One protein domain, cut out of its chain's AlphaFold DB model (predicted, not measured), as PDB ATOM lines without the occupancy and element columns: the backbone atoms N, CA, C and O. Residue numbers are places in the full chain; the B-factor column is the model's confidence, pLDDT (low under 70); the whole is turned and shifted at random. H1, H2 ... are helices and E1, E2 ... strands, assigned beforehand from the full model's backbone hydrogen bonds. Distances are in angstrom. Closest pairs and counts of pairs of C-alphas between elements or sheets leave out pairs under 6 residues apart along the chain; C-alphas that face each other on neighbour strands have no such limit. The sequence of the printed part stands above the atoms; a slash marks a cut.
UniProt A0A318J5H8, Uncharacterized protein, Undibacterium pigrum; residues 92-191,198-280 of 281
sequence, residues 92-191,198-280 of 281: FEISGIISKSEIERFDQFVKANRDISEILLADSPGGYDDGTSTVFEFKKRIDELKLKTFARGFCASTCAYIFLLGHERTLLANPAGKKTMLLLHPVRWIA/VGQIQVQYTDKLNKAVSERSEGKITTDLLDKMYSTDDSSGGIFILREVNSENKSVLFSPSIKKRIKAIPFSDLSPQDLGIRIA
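AT A GLANCE: This is residues 92 to 191 and 198 to 280 of the 281 residues of an uncharacterized protein of Undibacterium pigrum (UniProt A0A318J5H8). A twisted sheet of seven strands curls round the short helix H3, which sits in the core, with H2 and H4 packed on H3 side by side. H1 lies at the E1 end and H5 beside E6 and E7 at the other end, and a tail with no named element, residues 256 to 280, runs back from E7 to E4. The 183 printed residues hold five named helices and seven named strands in the order E1 H1 E2 H2 E3 H3 E4 E5 H4 H5 E6 E7, of the class mixed, helices and strands. The sheet is branched at E3, with parallel pairs from E1 to E5 and antiparallel pairs E5 with E6 and E6 with E7. The whole is compact, with a radius of gyration of the C-alphas of 15.4 A, and spans 46 by 39 by 32 A.

IN THESE COORDINATES: In the sheet, E1 is residues 92 to 97, beginning at C-alpha 92 (-2.595, -14.915, -43.153). E2, residues 118 to 126, is 18.1 A long from first to last C-alpha, and E3, residues 148 to 156, is 17.8 A. E4 is residues 169 to 171, E5 residues 181 to 184, E6 residues 238 to 242, and E7 residues 252 to 255, ending at C-alpha 255 (-3.835, -34.547, -19.131). H3 is residues 158 to 164, 10.0 A long, with C-alpha 158 at (3.278, -27.163, -33.902). H2, residues 131 to 145, is the longest helix at 21.0 A; H4, residues 203 to 216, is 19.7 A; H1, residues 100 to 112, is 19.0 A; and H5, residues 223 to 231, is 13.7 A.

HOW THE PARTS SIT: E3 has E2 on one side, and E4 and E5 on the other side. E2 bends by 92 degrees at residue 123 and E3 by 111 degrees at residue 153; the pairing of E3 is staggered, with E4 beside residues 149 to 151 and E5 beside 154 to 156. E1 and E2 are parallel at 6 degrees, with N 94 and O 120 at 2.8 A. E2 and E3 are parallel at 17 degrees, with N 121 and O 150 at 2.8 A. E3 is parallel to E4, with N 170 and O 149 at 2.9 A, and to E5, with N 181 and O 153 at 2.8 A. E5 and E6 are antiparallel, with N 182 and O 241 at 2.8 A; the hairpin E6 and E7 has N 240 and O 253 at 2.8 A. E1, H1, E2, then E2, H2, E3, then E3, H3, E4 are strand-helix-strand units, two parallel neighbour strands with a helix between, each with a right-handed crossover. The closest C-alphas of H3 and E2 are those of Thr 158 and Gly 126, 4.3 A. H2 and H3 are on the same face of the sheet and touch at a shallow tilt of 32 degrees, the same way, closest at the C-alphas of Gly 131 and Thr 158, 5.6 A. H3 touches H4 at the C-alphas of Leu 164 and Val 213, 6.1 A; H4 is not on the sheet. The helical hairpin H4 and H5 touches through residues 210 to 214 of H4 alone, closest at the C-alphas of Asn 210 and Thr 223, 5.9 A. H1 and H5 only graze the sheet; H1 touches H2 with its residues 100 to 103 alone, closest at the C-alphas of Lys 100 and Thr 134, 6.2 A. Each O i to N i+4 pair is within hydrogen-bond range in H1, H2, H3 and H4, but 1 of 5 in H5, where 5 of 6 O i to N i+3 pairs are.

THE WHOLE: The C-alphas of Ala 112 and Arg 261, the two farthest apart, are 46.6 A apart. Residues 192 to 197 are not printed, and C-alphas 191 and 198 are 9.6 A apart across this cut, in the link from E5 to H4. No link printed whole is long. Short pairings tie residues 263 to 264 to 253 to 254 of E7, antiparallel, and 278 to 279 to 170 to 171 of E4, parallel. The mean pLDDT of the printed part is 91.3; residues 191, 198, 248 and 261 to 268 are under 70.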
ATOM      1  N   PHE A  92      -2.785 -13.627 -42.500       97.56
ATOM      2  CA  PHE A  92      -2.595 -14.915 -43.153       97.56
ATOM      3  C   PHE A  92      -3.201 -16.034 -42.303       97.56
ATOM      4  O   PHE A  92      -2.867 -16.162 -41.128       97.56
ATOM      5  N   GLU A  93      -4.081 -16.851 -42.877       97.62
ATOM      6  CA  GLU A  93      -4.703 -17.973 -42.169       97.62
ATOM      7  C   GLU A  93      -4.012 -19.297 -42.497       97.62
ATOM      8  O   GLU A  93      -3.851 -19.634 -43.668       97.62
ATOM      9  N   ILE A  94      -3.680 -20.071 -41.464       98.06
ATOM     10  CA  ILE A  94      -3.195 -21.450 -41.524       98.06
ATOM     11  C   ILE A  94      -4.250 -22.344 -40.876       98.06
ATOM     12  O   ILE A  94      -4.587 -22.165 -39.701       98.06
ATOM     13  N   SER A  95      -4.734 -23.332 -41.623       97.25
ATOM     14  CA  SER A  95      -5.677 -24.328 -41.124       97.25
ATOM     15  C   SER A  95      -5.290 -25.740 -41.546       97.25
ATOM     16  O   SER A  95      -4.598 -25.951 -42.541       97.25
ATOM     17  N   GLY A  96      -5.694 -26.732 -40.747       96.38
ATOM     18  CA  GLY A  96      -5.291 -28.119 -40.964       96.38
ATOM     19  C   GLY A  96      -3.816 -28.378 -40.637       96.38
ATOM     20  O   GLY A  96      -3.272 -27.829 -39.681       96.38
ATOM     21  N   ILE A  97      -3.184 -29.294 -41.369       96.38
ATOM     22  CA  ILE A  97      -1.818 -29.753 -41.080       96.38
ATOM     23  C   ILE A  97      -0.804 -28.667 -41.448       96.38
ATOM     24  O   ILE A  97      -0.811 -28.164 -42.567       96.38
ATOM     25  N   ILE A  98       0.115 -28.368 -40.530       96.94
ATOM     26  CA  ILE A  98       1.197 -27.406 -40.753       96.94
ATOM     27  C   ILE A  98       2.426 -28.141 -41.288       96.94
ATOM     28  O   ILE A  98       2.958 -29.031 -40.629       96.94
ATOM     29  N   SER A  99       2.896 -27.748 -42.468       95.56
ATOM     30  CA  SER A  99       4.095 -28.306 -43.105       95.56
ATOM     31  C   SER A  99       4.945 -27.198 -43.728       95.56
ATOM     32  O   SER A  99       4.553 -26.029 -43.717       95.56
ATOM     33  N   LYS A 100       6.086 -27.547 -44.328       95.06
ATOM     34  CA  LYS A 100       6.898 -26.600 -45.115       95.06
ATOM     35  C   LYS A 100       6.131 -25.875 -46.228       95.06
ATOM     36  O   LYS A 100       6.460 -24.727 -46.508       95.06
ATOM     37  N   SER A 101       5.086 -26.473 -46.811       95.88
ATOM     38  CA  SER A 101       4.277 -25.782 -47.829       95.88
ATOM     39  C   SER A 101       3.587 -24.532 -47.274       95.88
ATOM     40  O   SER A 101       3.380 -23.566 -48.001       95.88
ATOM     41  N   GLU A 102       3.269 -24.518 -45.975       97.25
ATOM     42  CA  GLU A 102       2.667 -23.355 -45.316       97.25
ATOM     43  C   GLU A 102       3.655 -22.196 -45.175       97.25
ATOM     44  O   GLU A 102       3.248 -21.038 -45.245       97.25
ATOM     45  N   ILE A 103       4.951 -22.492 -45.049       97.56
ATOM     46  CA  ILE A 103       6.011 -21.478 -45.057       97.56
ATOM     47  C   ILE A 103       6.111 -20.829 -46.438       97.56
ATOM     48  O   ILE A 103       6.125 -19.606 -46.547       97.56
ATOM     49  N   GLU A 104       6.129 -21.632 -47.500       97.44
ATOM     50  CA  GLU A 104       6.193 -21.124 -48.874       97.44
ATOM     51  C   GLU A 104       4.955 -20.288 -49.220       97.44
ATOM     52  O   GLU A 104       5.071 -19.210 -49.811       97.44
ATOM     53  N   ARG A 105       3.771 -20.751 -48.799       97.75
ATOM     54  CA  ARG A 105       2.504 -20.032 -48.968       97.75
ATOM     55  C   ARG A 105       2.509 -18.708 -48.207       97.75
ATOM     56  O   ARG A 105       2.085 -17.693 -48.760       97.75
ATOM     57  N   PHE A 106       3.034 -18.698 -46.984       97.88
ATOM     58  CA  PHE A 106       3.220 -17.475 -46.208       97.88
ATOM     59  C   PHE A 106       4.180 -16.504 -46.908       97.88
ATOM     60  O   PHE A 106       3.846 -15.337 -47.089       97.88
ATOM     61  N   ASP A 107       5.335 -16.972 -47.385       97.62
ATOM     62  CA  ASP A 107       6.333 -16.123 -48.050       97.62
ATOM     63  C   ASP A 107       5.793 -15.507 -49.354       97.62
ATOM     64  O   ASP A 107       6.073 -14.348 -49.672       97.62
ATOM     65  N   GLN A 108       4.989 -16.256 -50.113       97.44
ATOM     66  CA  GLN A 108       4.271 -15.727 -51.276       97.44
ATOM     67  C   GLN A 108       3.232 -14.677 -50.867       97.44
ATOM     68  O   GLN A 108       3.145 -13.622 -51.497       97.44
ATOM     69  N   PHE A 109       2.493 -14.926 -49.785       96.19
ATOM     70  CA  PHE A 109       1.508 -13.986 -49.266       96.19
ATOM     71  C   PHE A 109       2.150 -12.674 -48.798       96.19
ATOM     72  O   PHE A 109       1.649 -11.610 -49.146       96.19
ATOM     73  N   VAL A 110       3.285 -12.722 -48.092       96.06
ATOM     74  CA  VAL A 110       4.046 -11.533 -47.655       96.06
ATOM     75  C   VAL A 110       4.546 -10.716 -48.848       96.06
ATOM     76  O   VAL A 110       4.543  -9.485 -48.816       96.06
ATOM     77  N   LYS A 111       4.977 -11.376 -49.933       95.56
ATOM     78  CA  LYS A 111       5.399 -10.677 -51.159       95.56
ATOM     79  C   LYS A 111       4.252  -9.884 -51.785       95.56
ATOM     80  O   LYS A 111       4.504  -8.794 -52.298       95.56
ATOM     81  N   ALA A 112       3.035 -10.425 -51.729       94.81
ATOM     82  CA  ALA A 112       1.826  -9.787 -52.242       94.81
ATOM     83  C   ALA A 112       1.213  -8.761 -51.267       94.81
ATOM     84  O   ALA A 112       0.603  -7.799 -51.718       94.81
ATOM     85  N   ASN A 113       1.408  -8.931 -49.954       93.94
ATOM     86  CA  ASN A 113       0.794  -8.124 -48.897       93.94
ATOM     87  C   ASN A 113       1.879  -7.616 -47.938       93.94
ATOM     88  O   ASN A 113       2.210  -8.254 -46.937       93.94
ATOM     89  N   ARG A 114       2.471  -6.464 -48.269       90.25
ATOM     90  CA  ARG A 114       3.613  -5.904 -47.525       90.25
ATOM     91  C   ARG A 114       3.261  -5.409 -46.121       90.25
ATOM     92  O   ARG A 114       4.169  -5.220 -45.320       90.25
ATOM     93  N   ASP A 115       1.982  -5.203 -45.833       92.75
ATOM     94  CA  ASP A 115       1.454  -4.699 -44.564       92.75
ATOM     95  C   ASP A 115       0.818  -5.795 -43.686       92.75
ATOM     96  O   ASP A 115       0.106  -5.501 -42.720       92.75
ATOM     97  N   ILE A 116       1.087  -7.068 -43.996       96.38
ATOM     98  CA  ILE A 116       0.718  -8.179 -43.121       96.38
ATOM     99  C   ILE A 116       1.256  -7.950 -41.705       96.38
ATOM    100  O   ILE A 116       2.416  -7.601 -41.493       96.38
ATOM    101  N   SER A 117       0.399  -8.190 -40.720       96.88
ATOM    102  CA  SER A 117       0.745  -8.049 -39.303       96.88
ATOM    103  C   SER A 117       0.238  -9.208 -38.449       96.88
ATOM    104  O   SER A 117       0.533  -9.266 -37.254       96.88
ATOM    105  N   GLU A 118      -0.500 -10.152 -39.039       98.00
ATOM    106  CA  GLU A 118      -1.210 -11.179 -38.289       98.00
ATOM    107  C   GLU A 118      -1.115 -12.561 -38.944       98.00
ATOM    108  O   GLU A 118      -1.209 -12.709 -40.164       98.00
ATOM    109  N   ILE A 119      -1.004 -13.589 -38.103       98.44
ATOM    110  CA  ILE A 119      -1.225 -14.990 -38.466       98.44
ATOM    111  C   ILE A 119      -2.431 -15.498 -37.677       98.44
ATOM    112  O   ILE A 119      -2.466 -15.379 -36.452       98.44
ATOM    113  N   LEU A 120      -3.401 -16.097 -38.363       98.25
ATOM    114  CA  LEU A 120      -4.497 -16.840 -37.750       98.25
ATOM    115  C   LEU A 120      -4.257 -18.338 -37.895       98.25
ATOM    116  O   LEU A 120      -4.087 -18.843 -38.996       98.25
ATOM    117  N   LEU A 121      -4.292 -19.043 -36.775       98.50
ATOM    118  CA  LEU A 121      -4.187 -20.489 -36.683       98.50
ATOM    119  C   LEU A 121      -5.568 -21.064 -36.349       98.50
ATOM    120  O   LEU A 121      -6.085 -20.866 -35.248       98.50
ATOM    121  N   ALA A 122      -6.190 -21.748 -37.305       97.25
ATOM    122  CA  ALA A 122      -7.563 -22.228 -37.178       97.25
ATOM    123  C   ALA A 122      -7.643 -23.747 -37.358       97.25
ATOM    124  O   ALA A 122      -7.203 -24.275 -38.375       97.25
ATOM    125  N   ASP A 123      -8.227 -24.448 -36.383       97.00
ATOM    126  CA  ASP A 123      -8.538 -25.884 -36.481       97.00
ATOM    127  C   ASP A 123      -7.365 -26.742 -37.008       97.00
ATOM    128  O   ASP A 123      -7.498 -27.570 -37.914       97.00
ATOM    129  N   SER A 124      -6.182 -26.519 -36.434       97.31
ATOM    130  CA  SER A 124      -4.934 -27.166 -36.813       97.31
ATOM    131  C   SER A 124      -4.454 -28.144 -35.734       97.31
ATOM    132  O   SER A 124      -4.202 -27.747 -34.593       97.31
ATOM    133  N   PRO A 125      -4.244 -29.429 -36.077       95.69
ATOM    134  CA  PRO A 125      -3.627 -30.389 -35.169       95.69
ATOM    135  C   PRO A 125      -2.101 -30.221 -35.050       95.69
ATOM    136  O   PRO A 125      -1.470 -30.985 -34.323       95.69
ATOM    137  N   GLY A 126      -1.509 -29.252 -35.758       95.19
ATOM    138  CA  GLY A 126      -0.065 -29.077 -35.868       95.19
ATOM    139  C   GLY A 126       0.529 -29.770 -37.095       95.19
ATOM    140  O   GLY A 126      -0.151 -29.930 -38.109       95.19
ATOM    141  N   GLY A 127       1.817 -30.108 -37.026       92.12
ATOM    142  CA  GLY A 127       2.584 -30.715 -38.116       92.12
ATOM    143  C   GLY A 127       3.008 -32.159 -37.845       92.12
ATOM    144  O   GLY A 127       2.715 -32.718 -36.789       92.12
ATOM    145  N   TYR A 128       3.703 -32.750 -38.817       87.50
ATOM    146  CA  TYR A 128       4.274 -34.100 -38.728       87.50
ATOM    147  C   TYR A 128       5.784 -34.035 -38.418       87.50
ATOM    148  O   TYR A 128       6.221 -33.210 -37.614       87.50
ATOM    149  N   ASP A 129       6.583 -34.892 -39.057       79.56
ATOM    150  CA  ASP A 129       8.015 -35.108 -38.807       79.56
ATOM    151  C   ASP A 129       8.882 -33.839 -38.907       79.56
ATOM    152  O   ASP A 129       9.947 -33.761 -38.296       79.56
ATOM    153  N   ASP A 130       8.443 -32.826 -39.656       83.81
ATOM    154  CA  ASP A 130       9.140 -31.550 -39.832       83.81
ATOM    155  C   ASP A 130       8.658 -30.439 -38.883       83.81
ATOM    156  O   ASP A 130       9.201 -29.329 -38.920       83.81
ATOM    157  N   GLY A 131       7.698 -30.734 -37.998       84.88
ATOM    158  CA  GLY A 131       6.995 -29.755 -37.172       84.88
ATOM    159  C   GLY A 131       7.929 -28.813 -36.413       84.88
ATOM    160  O   GLY A 131       7.747 -27.601 -36.467       84.88
ATOM    161  N   THR A 132       8.985 -29.329 -35.779       91.00
ATOM    162  CA  THR A 132       9.959 -28.495 -35.054       91.00
ATOM    163  C   THR A 132      10.661 -27.487 -35.963       91.00
ATOM    164  O   THR A 132      10.789 -26.318 -35.603       91.00
ATOM    165  N   SER A 133      11.113 -27.917 -37.147       94.44
ATOM    166  CA  SER A 133      11.762 -27.012 -38.105       94.44
ATOM    167  C   SER A 133      10.791 -25.939 -38.593       94.44
ATOM    168  O   SER A 133      11.141 -24.762 -38.629       94.44
ATOM    169  N   THR A 134       9.538 -26.323 -38.842       96.00
ATOM    170  CA  THR A 134       8.473 -25.413 -39.266       96.00
ATOM    171  C   THR A 134       8.153 -24.361 -38.199       96.00
ATOM    172  O   THR A 134       7.984 -23.191 -38.537       96.00
ATOM    173  N   VAL A 135       8.152 -24.724 -36.907       97.88
ATOM    174  CA  VAL A 135       7.989 -23.748 -35.813       97.88
ATOM    175  C   VAL A 135       9.104 -22.700 -35.835       97.88
ATOM    176  O   VAL A 135       8.814 -21.510 -35.739       97.88
ATOM    177  N   PHE A 136      10.372 -23.103 -35.973       97.88
ATOM    178  CA  PHE A 136      11.490 -22.152 -35.988       97.88
ATOM    179  C   PHE A 136      11.497 -21.257 -37.234       97.88
ATOM    180  O   PHE A 136      11.808 -20.069 -37.127       97.88
ATOM    181  N   GLU A 137      11.098 -21.784 -38.392       98.00
ATOM    182  CA  GLU A 137      10.936 -20.987 -39.612       98.00
ATOM    183  C   GLU A 137       9.821 -19.939 -39.465       98.00
ATOM    184  O   GLU A 137      10.020 -18.775 -39.829       98.00
ATOM    185  N   PHE A 138       8.677 -20.301 -38.871       98.44
ATOM    186  CA  PHE A 138       7.635 -19.326 -38.537       98.44
ATOM    187  C   PHE A 138       8.098 -18.333 -37.472       98.44
ATOM    188  O   PHE A 138       7.840 -17.141 -37.616       98.44
ATOM    189  N   LYS A 139       8.832 -18.776 -36.443       98.44
ATOM    190  CA  LYS A 139       9.396 -17.889 -35.414       98.44
ATOM    191  C   LYS A 139      10.236 -16.779 -36.039       98.44
ATOM    192  O   LYS A 139      10.052 -15.617 -35.700       98.44
ATOM    193  N   LYS A 140      11.129 -17.128 -36.971       98.44
ATOM    194  CA  LYS A 140      11.964 -16.153 -37.682       98.44
ATOM    195  C   LYS A 140      11.111 -15.079 -38.365       98.44
ATOM    196  O   LYS A 140      11.351 -13.895 -38.168       98.44
ATOM    197  N   ARG A 141      10.069 -15.486 -39.093       98.25
ATOM    198  CA  ARG A 141       9.151 -14.572 -39.795       98.25
ATOM    199  C   ARG A 141       8.324 -13.718 -38.840       98.25
ATOM    200  O   ARG A 141       8.154 -12.526 -39.075       98.25
ATOM    201  N   ILE A 142       7.853 -14.306 -37.740       98.56
ATOM    202  CA  ILE A 142       7.176 -13.582 -36.659       98.56
ATOM    203  C   ILE A 142       8.092 -12.495 -36.088       98.56
ATOM    204  O   ILE A 142       7.636 -11.375 -35.873       98.56
ATOM    205  N   ASP A 143       9.375 -12.798 -35.883       98.44
ATOM    206  CA  ASP A 143      10.354 -11.859 -35.329       98.44
ATOM    207  C   ASP A 143      10.718 -10.737 -36.309       98.44
ATOM    208  O   ASP A 143      10.854  -9.582 -35.892       98.44
ATOM    209  N   GLU A 144      10.869 -11.071 -37.592       98.12
ATOM    210  CA  GLU A 144      11.192 -10.136 -38.675       98.12
ATOM    211  C   GLU A 144      10.038  -9.165 -38.952       98.12
ATOM    212  O   GLU A 144      10.266  -7.964 -39.085       98.12
ATOM    213  N   LEU A 145       8.801  -9.665 -38.982       97.56
ATOM    214  CA  LEU A 145       7.606  -8.893 -39.342       97.56
ATOM    215  C   LEU A 145       6.791  -8.417 -38.127       97.56
ATOM    216  O   LEU A 145       5.739  -7.807 -38.288       97.56
ATOM    217  N   LYS A 146       7.261  -8.697 -36.905       97.81
ATOM    218  CA  LYS A 146       6.581  -8.372 -35.637       97.81
ATOM    219  C   LYS A 146       5.134  -8.872 -35.570       97.81
ATOM    220  O   LYS A 146       4.245  -8.181 -35.077       97.81
ATOM    221  N   LEU A 147       4.902 -10.092 -36.051       98.19
ATOM    222  CA  LEU A 147       3.550 -10.618 -36.238       98.19
ATOM    223  C   LEU A 147       2.843 -10.896 -34.911       98.19
ATOM    224  O   LEU A 147       3.420 -11.416 -33.947       98.19
ATOM    225  N   LYS A 148       1.544 -10.613 -34.917       98.44
ATOM    226  CA  LYS A 148       0.579 -11.059 -33.914       98.44
ATOM    227  C   LYS A 148       0.027 -12.420 -34.316       98.44
ATOM    228  O   LYS A 148      -0.130 -12.709 -35.502       98.44
ATOM    229  N   THR A 149      -0.291 -13.249 -33.337       98.75
ATOM    230  CA  THR A 149      -0.878 -14.568 -33.557       98.75
ATOM    231  C   THR A 149      -2.266 -14.641 -32.949       98.75
ATOM    232  O   THR A 149      -2.535 -14.207 -31.825       98.75
ATOM    233  N   PHE A 150      -3.163 -15.231 -33.720       98.50
ATOM    234  CA  PHE A 150      -4.527 -15.518 -33.332       98.50
ATOM    235  C   PHE A 150      -4.740 -17.018 -33.423       98.50
ATOM    236  O   PHE A 150      -4.228 -17.654 -34.343       98.50
ATOM    237  N   ALA A 151      -5.501 -17.587 -32.496       98.25
ATOM    238  CA  ALA A 151      -5.940 -18.968 -32.604       98.25
ATOM    239  C   ALA A 151      -7.447 -19.074 -32.396       98.25
ATOM    240  O   ALA A 151      -8.020 -18.371 -31.560       98.25
ATOM    241  N   ARG A 152      -8.088 -19.963 -33.157       96.88
ATOM    242  CA  ARG A 152      -9.508 -20.288 -33.000       96.88
ATOM    243  C   ARG A 152      -9.761 -21.776 -33.203       96.88
ATOM    244  O   ARG A 152      -9.092 -22.417 -34.010       96.88
ATOM    245  N   GLY A 153     -10.754 -22.307 -32.495       96.19
ATOM    246  CA  GLY A 153     -11.046 -23.737 -32.525       96.19
ATOM    247  C   GLY A 153      -9.908 -24.559 -31.940       96.19
ATOM    248  O   GLY A 153      -9.443 -24.262 -30.843       96.19
ATOM    249  N   PHE A 154      -9.482 -25.607 -32.633       95.62
ATOM    250  CA  PHE A 154      -8.418 -26.481 -32.135       95.62
ATOM    251  C   PHE A 154      -7.040 -26.044 -32.645       95.62
ATOM    252  O   PHE A 154      -6.859 -25.890 -33.846       95.62
ATOM    253  N   CYS A 155      -6.057 -25.871 -31.761       97.88
ATOM    254  CA  CYS A 155      -4.681 -25.560 -32.149       97.88
ATOM    255  C   CYS A 155      -3.689 -26.366 -31.307       97.88
ATOM    256  O   CYS A 155      -3.414 -26.033 -30.156       97.88
ATOM    257  N   ALA A 156      -3.156 -27.453 -31.864       96.12
ATOM    258  CA  ALA A 156      -2.301 -28.387 -31.135       96.12
ATOM    259  C   ALA A 156      -0.870 -28.458 -31.672       96.12
ATOM    260  O   ALA A 156      -0.598 -28.147 -32.832       96.12
ATOM    261  N   SER A 157       0.050 -28.919 -30.825       95.56
ATOM    262  CA  SER A 157       1.418 -29.249 -31.215       95.56
ATOM    263  C   SER A 157       2.148 -28.054 -31.851       95.56
ATOM    264  O   SER A 157       2.169 -26.962 -31.281       95.56
ATOM    265  N   THR A 158       2.709 -28.224 -33.053       97.25
ATOM    266  CA  THR A 158       3.278 -27.163 -33.902       97.25
ATOM    267  C   THR A 158       2.399 -25.911 -33.952       97.25
ATOM    268  O   THR A 158       2.930 -24.809 -33.847       97.25
ATOM    269  N   CYS A 159       1.072 -26.059 -34.058       98.44
ATOM    270  CA  CYS A 159       0.152 -24.923 -34.071       98.44
ATOM    271  C   CYS A 159       0.257 -24.114 -32.775       98.44
ATOM    272  O   CYS A 159       0.474 -22.903 -32.813       98.44
ATOM    273  N   ALA A 160       0.158 -24.788 -31.625       98.25
ATOM    274  CA  ALA A 160       0.211 -24.139 -30.319       98.25
ATOM    275  C   ALA A 160       1.553 -23.424 -30.100       98.25
ATOM    276  O   ALA A 160       1.577 -22.299 -29.607       98.25
ATOM    277  N   TYR A 161       2.667 -24.029 -30.523       98.50
ATOM    278  CA  TYR A 161       3.976 -23.382 -30.436       98.50
ATOM    279  C   TYR A 161       4.091 -22.146 -31.337       98.50
ATOM    280  O   TYR A 161       4.548 -21.108 -30.864       98.50
ATOM    281  N   ILE A 162       3.644 -22.208 -32.600       98.75
ATOM    282  CA  ILE A 162       3.641 -21.029 -33.489       98.75
ATOM    283  C   ILE A 162       2.789 -19.916 -32.878       98.75
ATOM    284  O   ILE A 162       3.233 -18.770 -32.822       98.75
ATOM    285  N   PHE A 163       1.603 -20.254 -32.360       98.81
ATOM    286  CA  PHE A 163       0.738 -19.303 -31.670       98.81
ATOM    287  C   PHE A 163       1.479 -18.610 -30.522       98.81
ATOM    288  O   PHE A 163       1.539 -17.384 -30.484       98.81
ATOM    289  N   LEU A 164       2.096 -19.362 -29.609       98.75
ATOM    290  CA  LEU A 164       2.747 -18.792 -28.423       98.75
ATOM    291  C   LEU A 164       4.003 -17.964 -28.726       98.75
ATOM    292  O   LEU A 164       4.448 -17.195 -27.869       98.75
ATOM    293  N   LEU A 165       4.551 -18.082 -29.936       98.81
ATOM    294  CA  LEU A 165       5.704 -17.305 -30.382       98.81
ATOM    295  C   LEU A 165       5.335 -15.919 -30.947       98.81
ATOM    296  O   LEU A 165       6.226 -15.091 -31.145       98.81
ATOM    297  N   GLY A 166       4.045 -15.624 -31.147       98.62
ATOM    298  CA  GLY A 166       3.567 -14.297 -31.557       98.62
ATOM    299  C   GLY A 166       3.953 -13.178 -30.586       98.62
ATOM    300  O   GLY A 166       4.061 -13.400 -29.378       98.62
ATOM    301  N   HIS A 167       4.158 -11.963 -31.105       98.38
ATOM    302  CA  HIS A 167       4.429 -10.776 -30.275       98.38
ATOM    303  C   HIS A 167       3.219 -10.380 -29.419       98.38
ATOM    304  O   HIS A 167       3.363  -9.982 -28.266       98.38
ATOM    305  N   GLU A 168       2.022 -10.547 -29.973       98.31
ATOM    306  CA  GLU A 168       0.756 -10.524 -29.249       98.31
ATOM    307  C   GLU A 168       0.012 -11.817 -29.570       98.31
ATOM    308  O   GLU A 168       0.032 -12.267 -30.713       98.31
ATOM    309  N   ARG A 169      -0.637 -12.404 -28.564       98.44
ATOM    310  CA  ARG A 169      -1.279 -13.721 -28.642       98.44
ATOM    311  C   ARG A 169      -2.737 -13.572 -28.259       98.44
ATOM    312  O   ARG A 169      -3.004 -13.124 -27.145       98.44
ATOM    313  N   THR A 170      -3.661 -13.948 -29.137       98.19
ATOM    314  CA  THR A 170      -5.102 -13.794 -28.882       98.19
ATOM    315  C   THR A 170      -5.881 -15.066 -29.208       98.19
ATOM    316  O   THR A 170      -5.835 -15.557 -30.333       98.19
ATOM    317  N   LEU A 171      -6.641 -15.587 -28.243       97.75
ATOM    318  CA  LEU A 171      -7.633 -16.633 -28.498       97.75
ATOM    319  C   LEU A 171      -8.963 -15.990 -28.898       97.75
ATOM    320  O   LEU A 171      -9.515 -15.181 -28.153       97.75
ATOM    321  N   LEU A 172      -9.471 -16.377 -30.066       96.38
ATOM    322  CA  LEU A 172     -10.741 -15.914 -30.629       96.38
ATOM    323  C   LEU A 172     -11.863 -16.913 -30.348       96.38
ATOM    324  O   LEU A 172     -11.600 -18.109 -30.160       96.38
ATOM    325  N   ALA A 173     -13.120 -16.466 -30.389       94.38
ATOM    326  CA  ALA A 173     -14.248 -17.387 -30.334       94.38
ATOM    327  C   ALA A 173     -14.305 -18.283 -31.590       94.38
ATOM    328  O   ALA A 173     -13.963 -17.892 -32.721       94.38
ATOM    329  N   ASN A 174     -14.746 -19.528 -31.406       91.31
ATOM    330  CA  ASN A 174     -15.056 -20.406 -32.530       91.31
ATOM    331  C   ASN A 174     -16.468 -20.065 -33.040       91.31
ATOM    332  O   ASN A 174     -17.410 -20.058 -32.247       91.31
ATOM    333  N   PRO A 175     -16.663 -19.841 -34.350       87.25
ATOM    334  CA  PRO A 175     -17.951 -19.390 -34.863       87.25
ATOM    335  C   PRO A 175     -18.998 -20.514 -34.836       87.25
ATOM    336  O   PRO A 175     -20.190 -20.246 -34.891       87.25
ATOM    337  N   ALA A 176     -18.569 -21.774 -34.707       88.38
ATOM    338  CA  ALA A 176     -19.443 -22.928 -34.534       88.38
ATOM    339  C   ALA A 176     -19.836 -23.173 -33.062       88.38
ATOM    340  O   ALA A 176     -20.344 -24.247 -32.746       88.38
ATOM    341  N   GLY A 177     -19.546 -22.235 -32.148       84.81
ATOM    342  CA  GLY A 177     -19.879 -22.340 -30.720       84.81
ATOM    343  C   GLY A 177     -19.046 -23.367 -29.945       84.81
ATOM    344  O   GLY A 177     -19.363 -23.693 -28.805       84.81
ATOM    345  N   LYS A 178     -17.986 -23.910 -30.556       88.25
ATOM    346  CA  LYS A 178     -17.054 -24.834 -29.897       88.25
ATOM    347  C   LYS A 178     -16.026 -24.067 -29.064       88.25
ATOM    348  O   LYS A 178     -15.670 -22.937 -29.377       88.25
ATOM    349  N   LYS A 179     -15.466 -24.701 -28.036       89.75
ATOM    350  CA  LYS A 179     -14.377 -24.089 -27.261       89.75
ATOM    351  C   LYS A 179     -13.125 -23.951 -28.130       89.75
ATOM    352  O   LYS A 179     -12.703 -24.917 -28.767       89.75
ATOM    353  N   THR A 180     -12.515 -22.768 -28.121       95.25
ATOM    354  CA  THR A 180     -11.151 -22.587 -28.631       95.25
ATOM    355  C   THR A 180     -10.162 -23.124 -27.601       95.25
ATOM    356  O   THR A 180     -10.238 -22.763 -26.424       95.25
ATOM    357  N   MET A 181      -9.238 -23.980 -28.035       95.25
ATOM    358  CA  MET A 181      -8.243 -24.606 -27.171       95.25
ATOM    359  C   MET A 181      -6.873 -24.698 -27.836       95.25
ATOM    360  O   MET A 181      -6.753 -25.005 -29.024       95.25
ATOM    361  N   LEU A 182      -5.843 -24.499 -27.021       96.81
ATOM    362  CA  LEU A 182      -4.471 -24.861 -27.332       96.81
ATOM    363  C   LEU A 182      -4.141 -26.189 -26.666       96.81
ATOM    364  O   LEU A 182      -4.518 -26.399 -25.514       96.81
ATOM    365  N   LEU A 183      -3.389 -27.039 -27.356       95.56
ATOM    366  CA  LEU A 183      -2.790 -28.237 -26.775       95.56
ATOM    367  C   LEU A 183      -1.284 -28.230 -27.023       95.56
ATOM    368  O   LEU A 183      -0.825 -28.394 -28.153       95.56
ATOM    369  N   LEU A 184      -0.520 -28.079 -25.950       95.69
ATOM    370  CA  LEU A 184       0.925 -28.254 -25.952       95.69
ATOM    371  C   LEU A 184       1.247 -29.669 -25.479       95.69
ATOM    372  O   LEU A 184       0.746 -30.108 -24.445       95.69
ATOM    373  N   HIS A 185       2.110 -30.366 -26.203       94.25
ATOM    374  CA  HIS A 185       2.657 -31.656 -25.792       94.25
ATOM    375  C   HIS A 185       4.128 -31.745 -26.225       94.25
ATOM    376  O   HIS A 185       4.549 -30.966 -27.088       94.25
ATOM    377  N   PRO A 186       4.924 -32.684 -25.678       93.19
ATOM    378  CA  PRO A 186       6.326 -32.808 -26.056       93.19
ATOM    379  C   PRO A 186       6.462 -33.138 -27.540       93.19
ATOM    380  O   PRO A 186       5.635 -33.870 -28.099       93.19
ATOM    381  N   VAL A 187       7.543 -32.668 -28.160       91.75
ATOM    382  CA  VAL A 187       7.924 -33.135 -29.494       91.75
ATOM    383  C   VAL A 187       8.255 -34.615 -29.372       91.75
ATOM    384  O   VAL A 187       9.089 -35.006 -28.555       91.75
ATOM    385  N   ARG A 188       7.596 -35.452 -30.168       87.69
ATOM    386  CA  ARG A 188       7.813 -36.898 -30.175       87.69
ATOM    387  C   ARG A 188       8.274 -37.328 -31.554       87.69
ATOM    388  O   ARG A 188       7.747 -36.868 -32.560       87.69
ATOM    389  N   TRP A 189       9.258 -38.212 -31.584       82.75
ATOM    390  CA  TRP A 189       9.648 -38.922 -32.789       82.75
ATOM    391  C   TRP A 189       8.991 -40.291 -32.781       82.75
ATOM    392  O   TRP A 189       9.175 -41.075 -31.848       82.75
ATOM    393  N   ILE A 190       8.189 -40.549 -33.809       75.12
ATOM    394  CA  ILE A 190       7.527 -41.831 -34.008       75.12
ATOM    395  C   ILE A 190       8.395 -42.613 -34.990       75.12
ATOM    396  O   ILE A 190       8.538 -42.227 -36.151       75.12
ATOM    397  N   ALA A 191       9.015 -43.688 -34.512       69.44
ATOM    398  CA  ALA A 191       9.742 -44.597 -35.384       69.44
ATOM    399  C   ALA A 191       8.758 -45.240 -36.378       69.44
ATOM    400  O   ALA A 191       7.618 -45.534 -36.018       69.44
ATOM    401  N   VAL A 198       3.495 -44.332 -28.858       63.56
ATOM    402  CA  VAL A 198       3.925 -43.425 -27.786       63.56
ATOM    403  C   VAL A 198       4.995 -42.466 -28.301       63.56
ATOM    404  O   VAL A 198       4.962 -41.298 -27.919       63.56
ATOM    405  N   GLY A 199       5.882 -42.899 -29.206       74.50
ATOM    406  CA  GLY A 199       6.979 -42.084 -29.731       74.50
ATOM    407  C   GLY A 199       7.993 -41.666 -28.655       74.50
ATOM    408  O   GLY A 199       7.650 -41.382 -27.503       74.50
ATOM    409  N   GLN A 200       9.272 -41.599 -29.013       85.88
ATOM    410  CA  GLN A 200      10.296 -41.112 -28.086       85.88
ATOM    411  C   GLN A 200      10.212 -39.593 -27.969       85.88
ATOM    412  O   GLN A 200      10.158 -38.888 -28.977       85.88
ATOM    413  N   ILE A 201      10.214 -39.081 -26.737       89.56
ATOM    414  CA  ILE A 201      10.245 -37.639 -26.508       89.56
ATOM    415  C   ILE A 201      11.600 -37.092 -26.956       89.56
ATOM    416  O   ILE A 201      12.659 -37.506 -26.488       89.56
ATOM    417  N   GLN A 202      11.546 -36.106 -27.835       92.06
ATOM    418  CA  GLN A 202      12.689 -35.355 -28.310       92.06
ATOM    419  C   GLN A 202      12.988 -34.205 -27.340       92.06
ATOM    420  O   GLN A 202      12.610 -33.054 -27.583       92.06
ATOM    421  N   VAL A 203      13.643 -34.528 -26.221       93.50
ATOM    422  CA  VAL A 203      13.909 -33.598 -25.103       93.50
ATOM    423  C   VAL A 203      14.615 -32.330 -25.583       93.50
ATOM    424  O   VAL A 203      14.110 -31.235 -25.384       93.50
ATOM    425  N   GLN A 204      15.705 -32.461 -26.346       94.75
ATOM    426  CA  GLN A 204      16.472 -31.298 -26.816       94.75
ATOM    427  C   GLN A 204      15.647 -30.317 -27.662       94.75
ATOM    428  O   GLN A 204      15.874 -29.109 -27.612       94.75
ATOM    429  N   TYR A 205      14.721 -30.819 -28.482       93.69
ATOM    430  CA  TYR A 205      13.861 -29.964 -29.301       93.69
ATOM    431  C   TYR A 205      12.734 -29.351 -28.474       93.69
ATOM    432  O   TYR A 205      12.448 -28.164 -28.627       93.69
ATOM    433  N   THR A 206      12.145 -30.141 -27.579       95.25
ATOM    434  CA  THR A 206      11.099 -29.683 -26.663       95.25
ATOM    435  C   THR A 206      11.634 -28.581 -25.743       95.25
ATOM    436  O   THR A 206      11.036 -27.512 -25.693       95.25
ATOM    437  N   ASP A 207      12.814 -28.752 -25.140       97.38
ATOM    438  CA  ASP A 207      13.460 -27.744 -24.286       97.38
ATOM    439  C   ASP A 207      13.739 -26.438 -25.034       97.38
ATOM    440  O   ASP A 207      13.487 -25.346 -24.520       97.38
ATOM    441  N   LYS A 208      14.232 -26.518 -26.278       97.44
ATOM    442  CA  LYS A 208      14.479 -25.326 -27.105       97.44
ATOM    443  C   LYS A 208      13.190 -24.557 -27.386       97.44
ATOM    444  O   LYS A 208      13.194 -23.328 -27.331       97.44
ATOM    445  N   LEU A 209      12.101 -25.262 -27.691       97.62
ATOM    446  CA  LEU A 209      10.796 -24.642 -27.906       97.62
ATOM    447  C   LEU A 209      10.225 -24.066 -26.607       97.62
ATOM    448  O   LEU A 209       9.759 -22.927 -26.611       97.62
ATOM    449  N   ASN A 210      10.321 -24.798 -25.494       97.62
ATOM    450  CA  ASN A 210       9.864 -24.342 -24.183       97.62
ATOM    451  C   ASN A 210      10.596 -23.066 -23.757       97.62
ATOM    452  O   ASN A 210       9.962 -22.090 -23.359       97.62
ATOM    453  N   LYS A 211      11.921 -23.031 -23.927       98.25
ATOM    454  CA  LYS A 211      12.736 -21.841 -23.674       98.25
ATOM    455  C   LYS A 211      12.303 -20.661 -24.546       98.25
ATOM    456  O   LYS A 211      12.084 -19.576 -24.018       98.25
ATOM    457  N   ALA A 212      12.113 -20.871 -25.850       98.31
ATOM    458  CA  ALA A 212      11.686 -19.809 -26.763       98.31
ATOM    459  C   ALA A 212      10.298 -19.239 -26.406       98.31
ATOM    460  O   ALA A 212      10.093 -18.027 -26.488       98.31
ATOM    461  N   VAL A 213       9.355 -20.092 -25.987       98.44
ATOM    462  CA  VAL A 213       8.035 -19.664 -25.492       98.44
ATOM    463  C   VAL A 213       8.170 -18.883 -24.185       98.44
ATOM    464  O   VAL A 213       7.598 -17.799 -24.070       98.44
ATOM    465  N   SER A 214       8.954 -19.388 -23.231       98.31
ATOM    466  CA  SER A 214       9.190 -18.715 -21.951       98.31
ATOM    467  C   SER A 214       9.778 -17.321 -22.158       98.31
ATOM    468  O   SER A 214       9.227 -16.345 -21.651       98.31
ATOM    469  N   GLU A 215      10.820 -17.196 -22.984       98.31
ATOM    470  CA  GLU A 215      11.432 -15.912 -23.348       98.31
ATOM    471  C   GLU A 215      10.426 -14.965 -24.021       98.31
ATOM    472  O   GLU A 215      10.299 -13.811 -23.620       98.31
ATOM    473  N   ARG A 216       9.641 -15.446 -24.999       98.06
ATOM    474  CA  ARG A 216       8.604 -14.645 -25.681       98.06
ATOM    475  C   ARG A 216       7.449 -14.236 -24.766       98.06
ATOM    476  O   ARG A 216       6.723 -13.286 -25.054       98.06
ATOM    477  N   SER A 217       7.209 -14.973 -23.693       97.62
ATOM    478  CA  SER A 217       6.197 -14.629 -22.692       97.62
ATOM    479  C   SER A 217       6.734 -13.733 -21.573       97.62
ATOM    480  O   SER A 217       5.969 -13.411 -20.667       97.62
ATOM    481  N   GLU A 218       8.016 -13.349 -21.621       97.62
ATOM    482  CA  GLU A 218       8.706 -12.635 -20.538       97.62
ATOM    483  C   GLU A 218       8.607 -13.394 -19.201       97.62
ATOM    484  O   GLU A 218       8.441 -12.811 -18.134       97.62
ATOM    485  N   GLY A 219       8.659 -14.730 -19.266       96.31
ATOM    486  CA  GLY A 219       8.577 -15.619 -18.107       96.31
ATOM    487  C   GLY A 219       7.166 -15.890 -17.574       96.31
ATOM    488  O   GLY A 219       7.035 -16.673 -16.639       96.31
ATOM    489  N   LYS A 220       6.104 -15.314 -18.159       96.00
ATOM    490  CA  LYS A 220       4.712 -15.607 -17.747       96.00
ATOM    491  C   LYS A 220       4.314 -17.064 -17.988       96.00
ATOM    492  O   LYS A 220       3.561 -17.642 -17.211       96.00
ATOM    493  N   ILE A 221       4.834 -17.665 -19.056       95.88
ATOM    494  CA  ILE A 221       4.747 -19.100 -19.328       95.88
ATOM    495  C   ILE A 221       6.103 -19.700 -18.963       95.88
ATOM    496  O   ILE A 221       7.016 -19.721 -19.784       95.88
ATOM    497  N   THR A 222       6.256 -20.145 -17.718       95.69
ATOM    498  CA  THR A 222       7.540 -20.657 -17.224       95.69
ATOM    499  C   THR A 222       7.923 -21.976 -17.894       95.69
ATOM    500  O   THR A 222       7.063 -22.768 -18.293       95.69
ATOM    501  N   THR A 223       9.227 -22.255 -17.974       95.12
ATOM    502  CA  THR A 223       9.716 -23.579 -18.383       95.12
ATOM    503  C   THR A 223       9.183 -24.669 -17.462       95.12
ATOM    504  O   THR A 223       8.710 -25.673 -17.965       95.12
ATOM    505  N   ASP A 224       9.106 -24.429 -16.151       92.88
ATOM    506  CA  ASP A 224       8.563 -25.393 -15.182       92.88
ATOM    507  C   ASP A 224       7.105 -25.780 -15.475       92.88
ATOM    508  O   ASP A 224       6.720 -26.947 -15.346       92.88
ATOM    509  N   LEU A 225       6.278 -24.811 -15.894       92.94
ATOM    510  CA  LEU A 225       4.914 -25.087 -16.336       92.94
ATOM    511  C   LEU A 225       4.934 -25.985 -17.578       92.94
ATOM    512  O   LEU A 225       4.212 -26.981 -17.614       92.94
ATOM    513  N   LEU A 226       5.754 -25.648 -18.577       94.94
ATOM    514  CA  LEU A 226       5.853 -26.381 -19.842       94.94
ATOM    515  C   LEU A 226       6.458 -27.783 -19.672       94.94
ATOM    516  O   LEU A 226       5.999 -28.733 -20.306       94.94
ATOM    517  N   ASP A 227       7.410 -27.955 -18.762       94.44
ATOM    518  CA  ASP A 227       8.067 -29.229 -18.468       94.44
ATOM    519  C   ASP A 227       7.092 -30.248 -17.872       94.44
ATOM    520  O   ASP A 227       7.323 -31.460 -17.926       94.44
ATOM    521  N   LYS A 228       5.915 -29.799 -17.414       91.50
ATOM    522  CA  LYS A 228       4.824 -30.700 -17.043       91.50
ATOM    523  C   LYS A 228       4.416 -31.634 -18.184       91.50
ATOM    524  O   LYS A 228       3.991 -32.759 -17.922       91.50
ATOM    525  N   MET A 229       4.596 -31.220 -19.438       91.50
ATOM    526  CA  MET A 229       4.345 -32.050 -20.618       91.50
ATOM    527  C   MET A 229       5.191 -33.331 -20.654       91.50
ATOM    528  O   MET A 229       4.749 -34.329 -21.224       91.50
ATOM    529  N   TYR A 230       6.360 -33.363 -20.007       92.56
ATOM    530  CA  TYR A 230       7.170 -34.582 -19.895       92.56
ATOM    531  C   TYR A 230       6.517 -35.662 -19.026       92.56
ATOM    532  O   TYR A 230       6.870 -36.831 -19.129       92.56
ATOM    533  N   SER A 231       5.516 -35.304 -18.217       90.44
ATOM    534  CA  SER A 231       4.724 -36.253 -17.423       90.44
ATOM    535  C   SER A 231       3.605 -36.942 -18.228       90.44
ATOM    536  O   SER A 231       2.671 -37.479 -17.631       90.44
ATOM    537  N   THR A 232       3.625 -36.859 -19.563       88.75
ATOM    538  CA  THR A 232       2.602 -37.456 -20.436       88.75
ATOM    539  C   THR A 232       2.906 -38.917 -20.750       88.75
ATOM    540  O   THR A 232       4.031 -39.280 -21.089       88.75
ATOM    541  N   ASP A 233       1.871 -39.749 -20.684       84.62
ATOM    542  CA  ASP A 233       1.932 -41.181 -20.976       84.62
ATOM    543  C   ASP A 233       1.916 -41.464 -22.486       84.62
ATOM    544  O   ASP A 233       2.417 -42.494 -22.925       84.62
ATOM    545  N   ASP A 234       1.324 -40.570 -23.285       82.69
ATOM    546  CA  ASP A 234       1.239 -40.695 -24.741       82.69
ATOM    547  C   ASP A 234       1.250 -39.329 -25.455       82.69
ATOM    548  O   ASP A 234       1.344 -38.271 -24.831       82.69
ATOM    549  N   SER A 235       1.182 -39.356 -26.787       78.62
ATOM    550  CA  SER A 235       1.186 -38.175 -27.664       78.62
ATOM    551  C   SER A 235      -0.084 -37.322 -27.593       78.62
ATOM    552  O   SER A 235      -0.108 -36.218 -28.130       78.62
ATOM    553  N   SER A 236      -1.134 -37.816 -26.939       82.38
ATOM    554  CA  SER A 236      -2.412 -37.119 -26.785       82.38
ATOM    555  C   SER A 236      -2.552 -36.413 -25.432       82.38
ATOM    556  O   SER A 236      -3.493 -35.645 -25.223       82.38
ATOM    557  N   GLY A 237      -1.635 -36.685 -24.501       88.88
ATOM    558  CA  GLY A 237      -1.486 -35.942 -23.257       88.88
ATOM    559  C   GLY A 237      -0.766 -34.614 -23.470       88.88
ATOM    560  O   GLY A 237      -0.001 -34.447 -24.415       88.88
ATOM    561  N   GLY A 238      -0.977 -33.668 -22.561       93.19
ATOM    562  CA  GLY A 238      -0.353 -32.360 -22.645       93.19
ATOM    563  C   GLY A 238      -0.988 -31.317 -21.739       93.19
ATOM    564  O   GLY A 238      -1.815 -31.626 -20.876       93.19
ATOM    565  N   ILE A 239      -0.576 -30.073 -21.955       94.00
ATOM    566  CA  ILE A 239      -1.141 -28.880 -21.331       94.00
ATOM    567  C   ILE A 239      -2.198 -28.313 -22.272       94.00
ATOM    568  O   ILE A 239      -1.912 -28.005 -23.429       94.00
ATOM    569  N   PHE A 240      -3.408 -28.150 -21.757       93.62
ATOM    570  CA  PHE A 240      -4.510 -27.509 -22.452       93.62
ATOM    571  C   PHE A 240      -4.663 -26.083 -21.939       93.62
ATOM    572  O   PHE A 240      -4.719 -25.877 -20.728       93.62
ATOM    573  N   ILE A 241      -4.776 -25.120 -22.851       94.50
ATOM    574  CA  ILE A 241      -5.135 -23.732 -22.534       94.50
ATOM    575  C   ILE A 241      -6.435 -23.427 -23.269       94.50
ATOM    576  O   ILE A 241      -6.481 -23.425 -24.498       94.50
ATOM    577  N   LEU A 242      -7.505 -23.208 -22.519       93.44
ATOM    578  CA  LEU A 242      -8.848 -22.975 -23.025       93.44
ATOM    579  C   LEU A 242      -9.142 -21.474 -23.047       93.44
ATOM    580  O   LEU A 242      -8.804 -20.762 -22.103       93.44
ATOM    581  N   ARG A 243      -9.816 -21.000 -24.101       91.94
ATOM    582  CA  ARG A 243     -10.349 -19.627 -24.147       91.94
ATOM    583  C   ARG A 243     -11.356 -19.396 -23.019       91.94
ATOM    584  O   ARG A 243     -11.312 -18.379 -22.337       91.94
ATOM    585  N   GLU A 244     -12.259 -20.355 -22.852       87.25
ATOM    586  CA  GLU A 244     -13.329 -20.347 -21.858       87.25
ATOM    587  C   GLU A 244     -13.018 -21.354 -20.758       87.25
ATOM    588  O   GLU A 244     -12.471 -22.428 -21.026       87.25
ATOM    589  N   VAL A 245     -13.396 -21.021 -19.526       79.62
ATOM    590  CA  VAL A 245     -13.252 -21.936 -18.394       79.62
ATOM    591  C   VAL A 245     -14.027 -23.237 -18.636       79.62
ATOM    592  O   VAL A 245     -15.083 -23.267 -19.275       79.62
ATOM    593  N   ASN A 246     -13.503 -24.349 -18.128       74.88
ATOM    594  CA  ASN A 246     -14.212 -25.623 -18.117       74.88
ATOM    595  C   ASN A 246     -15.328 -25.647 -17.043       74.88
ATOM    596  O   ASN A 246     -15.547 -24.679 -16.316       74.88
ATOM    597  N   SER A 247     -16.006 -26.790 -16.897       72.31
ATOM    598  CA  SER A 247     -17.038 -27.012 -15.867       72.31
ATOM    599  C   SER A 247     -16.549 -26.842 -14.421       72.31
ATOM    600  O   SER A 247     -17.362 -26.721 -13.513       72.31
ATOM    601  N   GLU A 248     -15.236 -26.859 -14.198       68.81
ATOM    602  CA  GLU A 248     -14.585 -26.694 -12.894       68.81
ATOM    603  C   GLU A 248     -14.056 -25.260 -12.688       68.81
ATOM    604  O   GLU A 248     -13.325 -25.003 -11.732       68.81
ATOM    605  N   ASN A 249     -14.425 -24.322 -13.570       80.06
ATOM    606  CA  ASN A 249     -13.946 -22.941 -13.593       80.06
ATOM    607  C   ASN A 249     -12.419 -22.821 -13.811       80.06
ATOM    608  O   ASN A 249     -11.745 -22.008 -13.179       80.06
ATOM    609  N   LYS A 250     -11.858 -23.676 -14.675       81.69
ATOM    610  CA  LYS A 250     -10.418 -23.767 -14.970       81.69
ATOM    611  C   LYS A 250     -10.152 -23.616 -16.464       81.69
ATOM    612  O   LYS A 250     -10.806 -24.275 -17.272       81.69
ATOM    613  N   SER A 251      -9.155 -22.812 -16.830       86.50
ATOM    614  CA  SER A 251      -8.762 -22.601 -18.235       86.50
ATOM    615  C   SER A 251      -7.419 -23.225 -18.602       86.50
ATOM    616  O   SER A 251      -7.132 -23.371 -19.785       86.50
ATOM    617  N   VAL A 252      -6.605 -23.629 -17.626       90.44
ATOM    618  CA  VAL A 252      -5.325 -24.311 -17.862       90.44
ATOM    619  C   VAL A 252      -5.361 -25.687 -17.206       90.44
ATOM    620  O   VAL A 252      -5.548 -25.814 -15.995       90.44
ATOM    621  N   LEU A 253      -5.216 -26.739 -18.009       90.50
ATOM    622  CA  LEU A 253      -5.400 -28.131 -17.588       90.50
ATOM    623  C   LEU A 253      -4.224 -28.993 -18.041       90.50
ATOM    624  O   LEU A 253      -3.560 -28.675 -19.020       90.50
ATOM    625  N   PHE A 254      -3.997 -30.118 -17.371       90.12
ATOM    626  CA  PHE A 254      -3.011 -31.115 -17.776       90.12
ATOM    627  C   PHE A 254      -3.676 -32.475 -17.886       90.12
ATOM    628  O   PHE A 254      -4.309 -32.962 -16.950       90.12
ATOM    629  N   SER A 255      -3.477 -33.141 -19.014       89.19
ATOM    630  CA  SER A 255      -3.835 -34.547 -19.131       89.19
ATOM    631  C   SER A 255      -2.591 -35.385 -19.370       89.19
ATOM    632  O   SER A 255      -1.853 -35.083 -20.304       89.19
ATOM    633  N   PRO A 256      -2.356 -36.467 -18.608       85.31
ATOM    634  CA  PRO A 256      -1.273 -37.390 -18.931       85.31
ATOM    635  C   PRO A 256      -1.543 -38.151 -20.244       85.31
ATOM    636  O   PRO A 256      -0.606 -38.582 -20.898       85.31
ATOM    637  N   SER A 257      -2.806 -38.303 -20.650       81.06
ATOM    638  CA  SER A 257      -3.246 -38.942 -21.903       81.06
ATOM    639  C   SER A 257      -4.696 -38.545 -22.177       81.06
ATOM    640  O   SER A 257      -5.452 -38.355 -21.225       81.06
ATOM    641  N   ILE A 258      -5.143 -38.480 -23.435       70.19
ATOM    642  CA  ILE A 258      -6.561 -38.230 -23.750       70.19
ATOM    643  C   ILE A 258      -7.477 -39.387 -23.319       70.19
ATOM    644  O   ILE A 258      -8.671 -39.193 -23.112       70.19
ATOM    645  N   LYS A 259      -6.926 -40.601 -23.162       71.81
ATOM    646  CA  LYS A 259      -7.665 -41.783 -22.685       71.81
ATOM    647  C   LYS A 259      -7.860 -41.771 -21.169       71.81
ATOM    648  O   LYS A 259      -8.689 -42.514 -20.645       71.81
ATOM    649  N   LYS A 260      -7.068 -40.973 -20.454       70.62
ATOM    650  CA  LYS A 260      -7.148 -40.806 -19.002       70.62
ATOM    651  C   LYS A 260      -7.895 -39.512 -18.682       70.62
ATOM    652  O   LYS A 260      -8.031 -38.627 -19.519       70.62
ATOM    653  N   ARG A 261      -8.416 -39.409 -17.456       68.88
ATOM    654  CA  ARG A 261      -9.116 -38.193 -17.020       68.88
ATOM    655  C   ARG A 261      -8.161 -37.001 -17.059       68.88
ATOM    656  O   ARG A 261      -7.072 -37.078 -16.486       68.88
ATOM    657  N   ILE A 262      -8.618 -35.916 -17.681       67.38
ATOM    658  CA  ILE A 262      -7.981 -34.600 -17.617       67.38
ATOM    659  C   ILE A 262      -7.963 -34.168 -16.151       67.38
ATOM    660  O   ILE A 262      -8.963 -34.315 -15.448       67.38
ATOM    661  N   LYS A 263      -6.820 -33.675 -15.683       65.69
ATOM    662  CA  LYS A 263      -6.659 -33.148 -14.330       65.69
ATOM    663  C   LYS A 263      -6.351 -31.657 -14.427       65.69
ATOM    664  O   LYS A 263      -5.639 -31.221 -15.329       65.69
ATOM    665  N   ALA A 264      -6.855 -30.852 -13.501       59.00
ATOM    666  CA  ALA A 264      -6.322 -29.504 -13.353       59.00
ATOM    667  C   ALA A 264      -4.810 -29.597 -13.072       59.00
ATOM    668  O   ALA A 264      -4.362 -30.485 -12.336       59.00
ATOM    669  N   ILE A 265      -4.009 -28.714 -13.676       60.47
ATOM    670  CA  ILE A 265      -2.603 -28.587 -13.268       60.47
ATOM    671  C   ILE A 265      -2.613 -28.074 -11.822       60.47
ATOM    672  O   ILE A 265      -3.492 -27.274 -11.502       60.47
ATOM    673  N   PRO A 266      -1.662 -28.460 -10.949       52.25
ATOM    674  CA  PRO A 266      -1.506 -27.871  -9.610       52.25
ATOM    675  C   PRO A 266      -1.394 -26.328  -9.554       52.25
ATOM    676  O   PRO A 266      -1.306 -25.773  -8.468       52.25
ATOM    677  N   PHE A 267      -1.466 -25.631 -10.689       55.88
ATOM    678  CA  PHE A 267      -1.613 -24.180 -10.818       55.88
ATOM    679  C   PHE A 267      -3.068 -23.791 -11.111       55.88
ATOM    680  O   PHE A 267      -3.352 -23.140 -12.115       55.88
ATOM    681  N   SER A 268      -4.004 -24.248 -10.278       57.06
ATOM    682  CA  SER A 268      -5.429 -24.290 -10.614       57.06
ATOM    683  C   SER A 268      -6.074 -22.939 -10.936       57.06
ATOM    684  O   SER A 268      -7.204 -22.935 -11.389       57.06
ATOM    685  N   ASP A 269      -5.429 -21.795 -10.758       72.69
ATOM    686  CA  ASP A 269      -6.089 -20.496 -10.948       72.69
ATOM    687  C   ASP A 269      -5.533 -19.687 -12.122       72.69
ATOM    688  O   ASP A 269      -5.960 -18.559 -12.338       72.69
ATOM    689  N   LEU A 270      -4.634 -20.274 -12.923       87.25
ATOM    690  CA  LEU A 270      -4.132 -19.609 -14.121       87.25
ATOM    691  C   LEU A 270      -5.228 -19.482 -15.183       87.25
ATOM    692  O   LEU A 270      -5.808 -20.466 -15.659       87.25
ATOM    693  N   SER A 271      -5.457 -18.243 -15.589       91.19
ATOM    694  CA  SER A 271      -6.190 -17.860 -16.786       91.19
ATOM    695  C   SER A 271      -5.233 -17.699 -17.977       91.19
ATOM    696  O   SER A 271      -4.023 -17.536 -17.796       91.19
ATOM    697  N   PRO A 272      -5.732 -17.696 -19.225       93.38
ATOM    698  CA  PRO A 272      -4.916 -17.341 -20.384       93.38
ATOM    699  C   PRO A 272      -4.239 -15.967 -20.234       93.38
ATOM    700  O   PRO A 272      -3.102 -15.785 -20.665       93.38
ATOM    701  N   GLN A 273      -4.893 -15.011 -19.576       94.44
ATOM    702  CA  GLN A 273      -4.366 -13.668 -19.353       94.44
ATOM    703  C   GLN A 273      -3.133 -13.674 -18.446       94.44
ATOM    704  O   GLN A 273      -2.176 -12.950 -18.734       94.44
ATOM    705  N   ASP A 274      -3.105 -14.539 -17.428       94.00
ATOM    706  CA  ASP A 274      -1.932 -14.728 -16.559       94.00
ATOM    707  C   ASP A 274      -0.728 -15.251 -17.352       94.00
ATOM    708  O   ASP A 274       0.414 -14.879 -17.089       94.00
ATOM    709  N   LEU A 275      -0.990 -16.028 -18.408       95.00
ATOM    710  CA  LEU A 275       0.006 -16.515 -19.366       95.00
ATOM    711  C   LEU A 275       0.400 -15.464 -20.426       95.00
ATOM    712  O   LEU A 275       1.175 -15.751 -21.340       95.00
ATOM    713  N   GLY A 276      -0.142 -14.244 -20.355       96.50
ATOM    714  CA  GLY A 276       0.076 -13.204 -21.361       96.50
ATOM    715  C   GLY A 276      -0.631 -13.479 -22.693       96.50
ATOM    716  O   GLY A 276      -0.125 -13.073 -23.749       96.50
ATOM    717  N   ILE A 277      -1.771 -14.176 -22.652       97.56
ATOM    718  CA  ILE A 277      -2.639 -14.480 -23.793       97.56
ATOM    719  C   ILE A 277      -3.945 -13.691 -23.651       97.56
ATOM    720  O   ILE A 277      -4.641 -13.765 -22.642       97.56
ATOM    721  N   ARG A 278      -4.296 -12.924 -24.683       97.44
ATOM    722  CA  ARG A 278      -5.539 -12.151 -24.743       97.44
ATOM    723  C   ARG A 278      -6.709 -13.036 -25.153       97.44
ATOM    724  O   ARG A 278      -6.536 -14.009 -25.886       97.44
ATOM    725  N   ILE A 279      -7.904 -12.640 -24.735       95.19
ATOM    726  CA  ILE A 279      -9.169 -13.226 -25.175       95.19
ATOM    727  C   ILE A 279      -9.932 -12.141 -25.927       95.19
ATOM    728  O   ILE A 279     -10.058 -11.027 -25.421       95.19
ATOM    729  N   ALA A 280     -10.400 -12.462 -27.127       91.88
ATOM    730  CA  ALA A 280     -11.282 -11.604 -27.906       91.88
ATOM    731  C   ALA A 280     -12.448 -12.428 -28.462       91.88
ATOM    732  O   ALA A 280     -12.397 -13.668 -28.479       91.88
TER     733      ALA A 280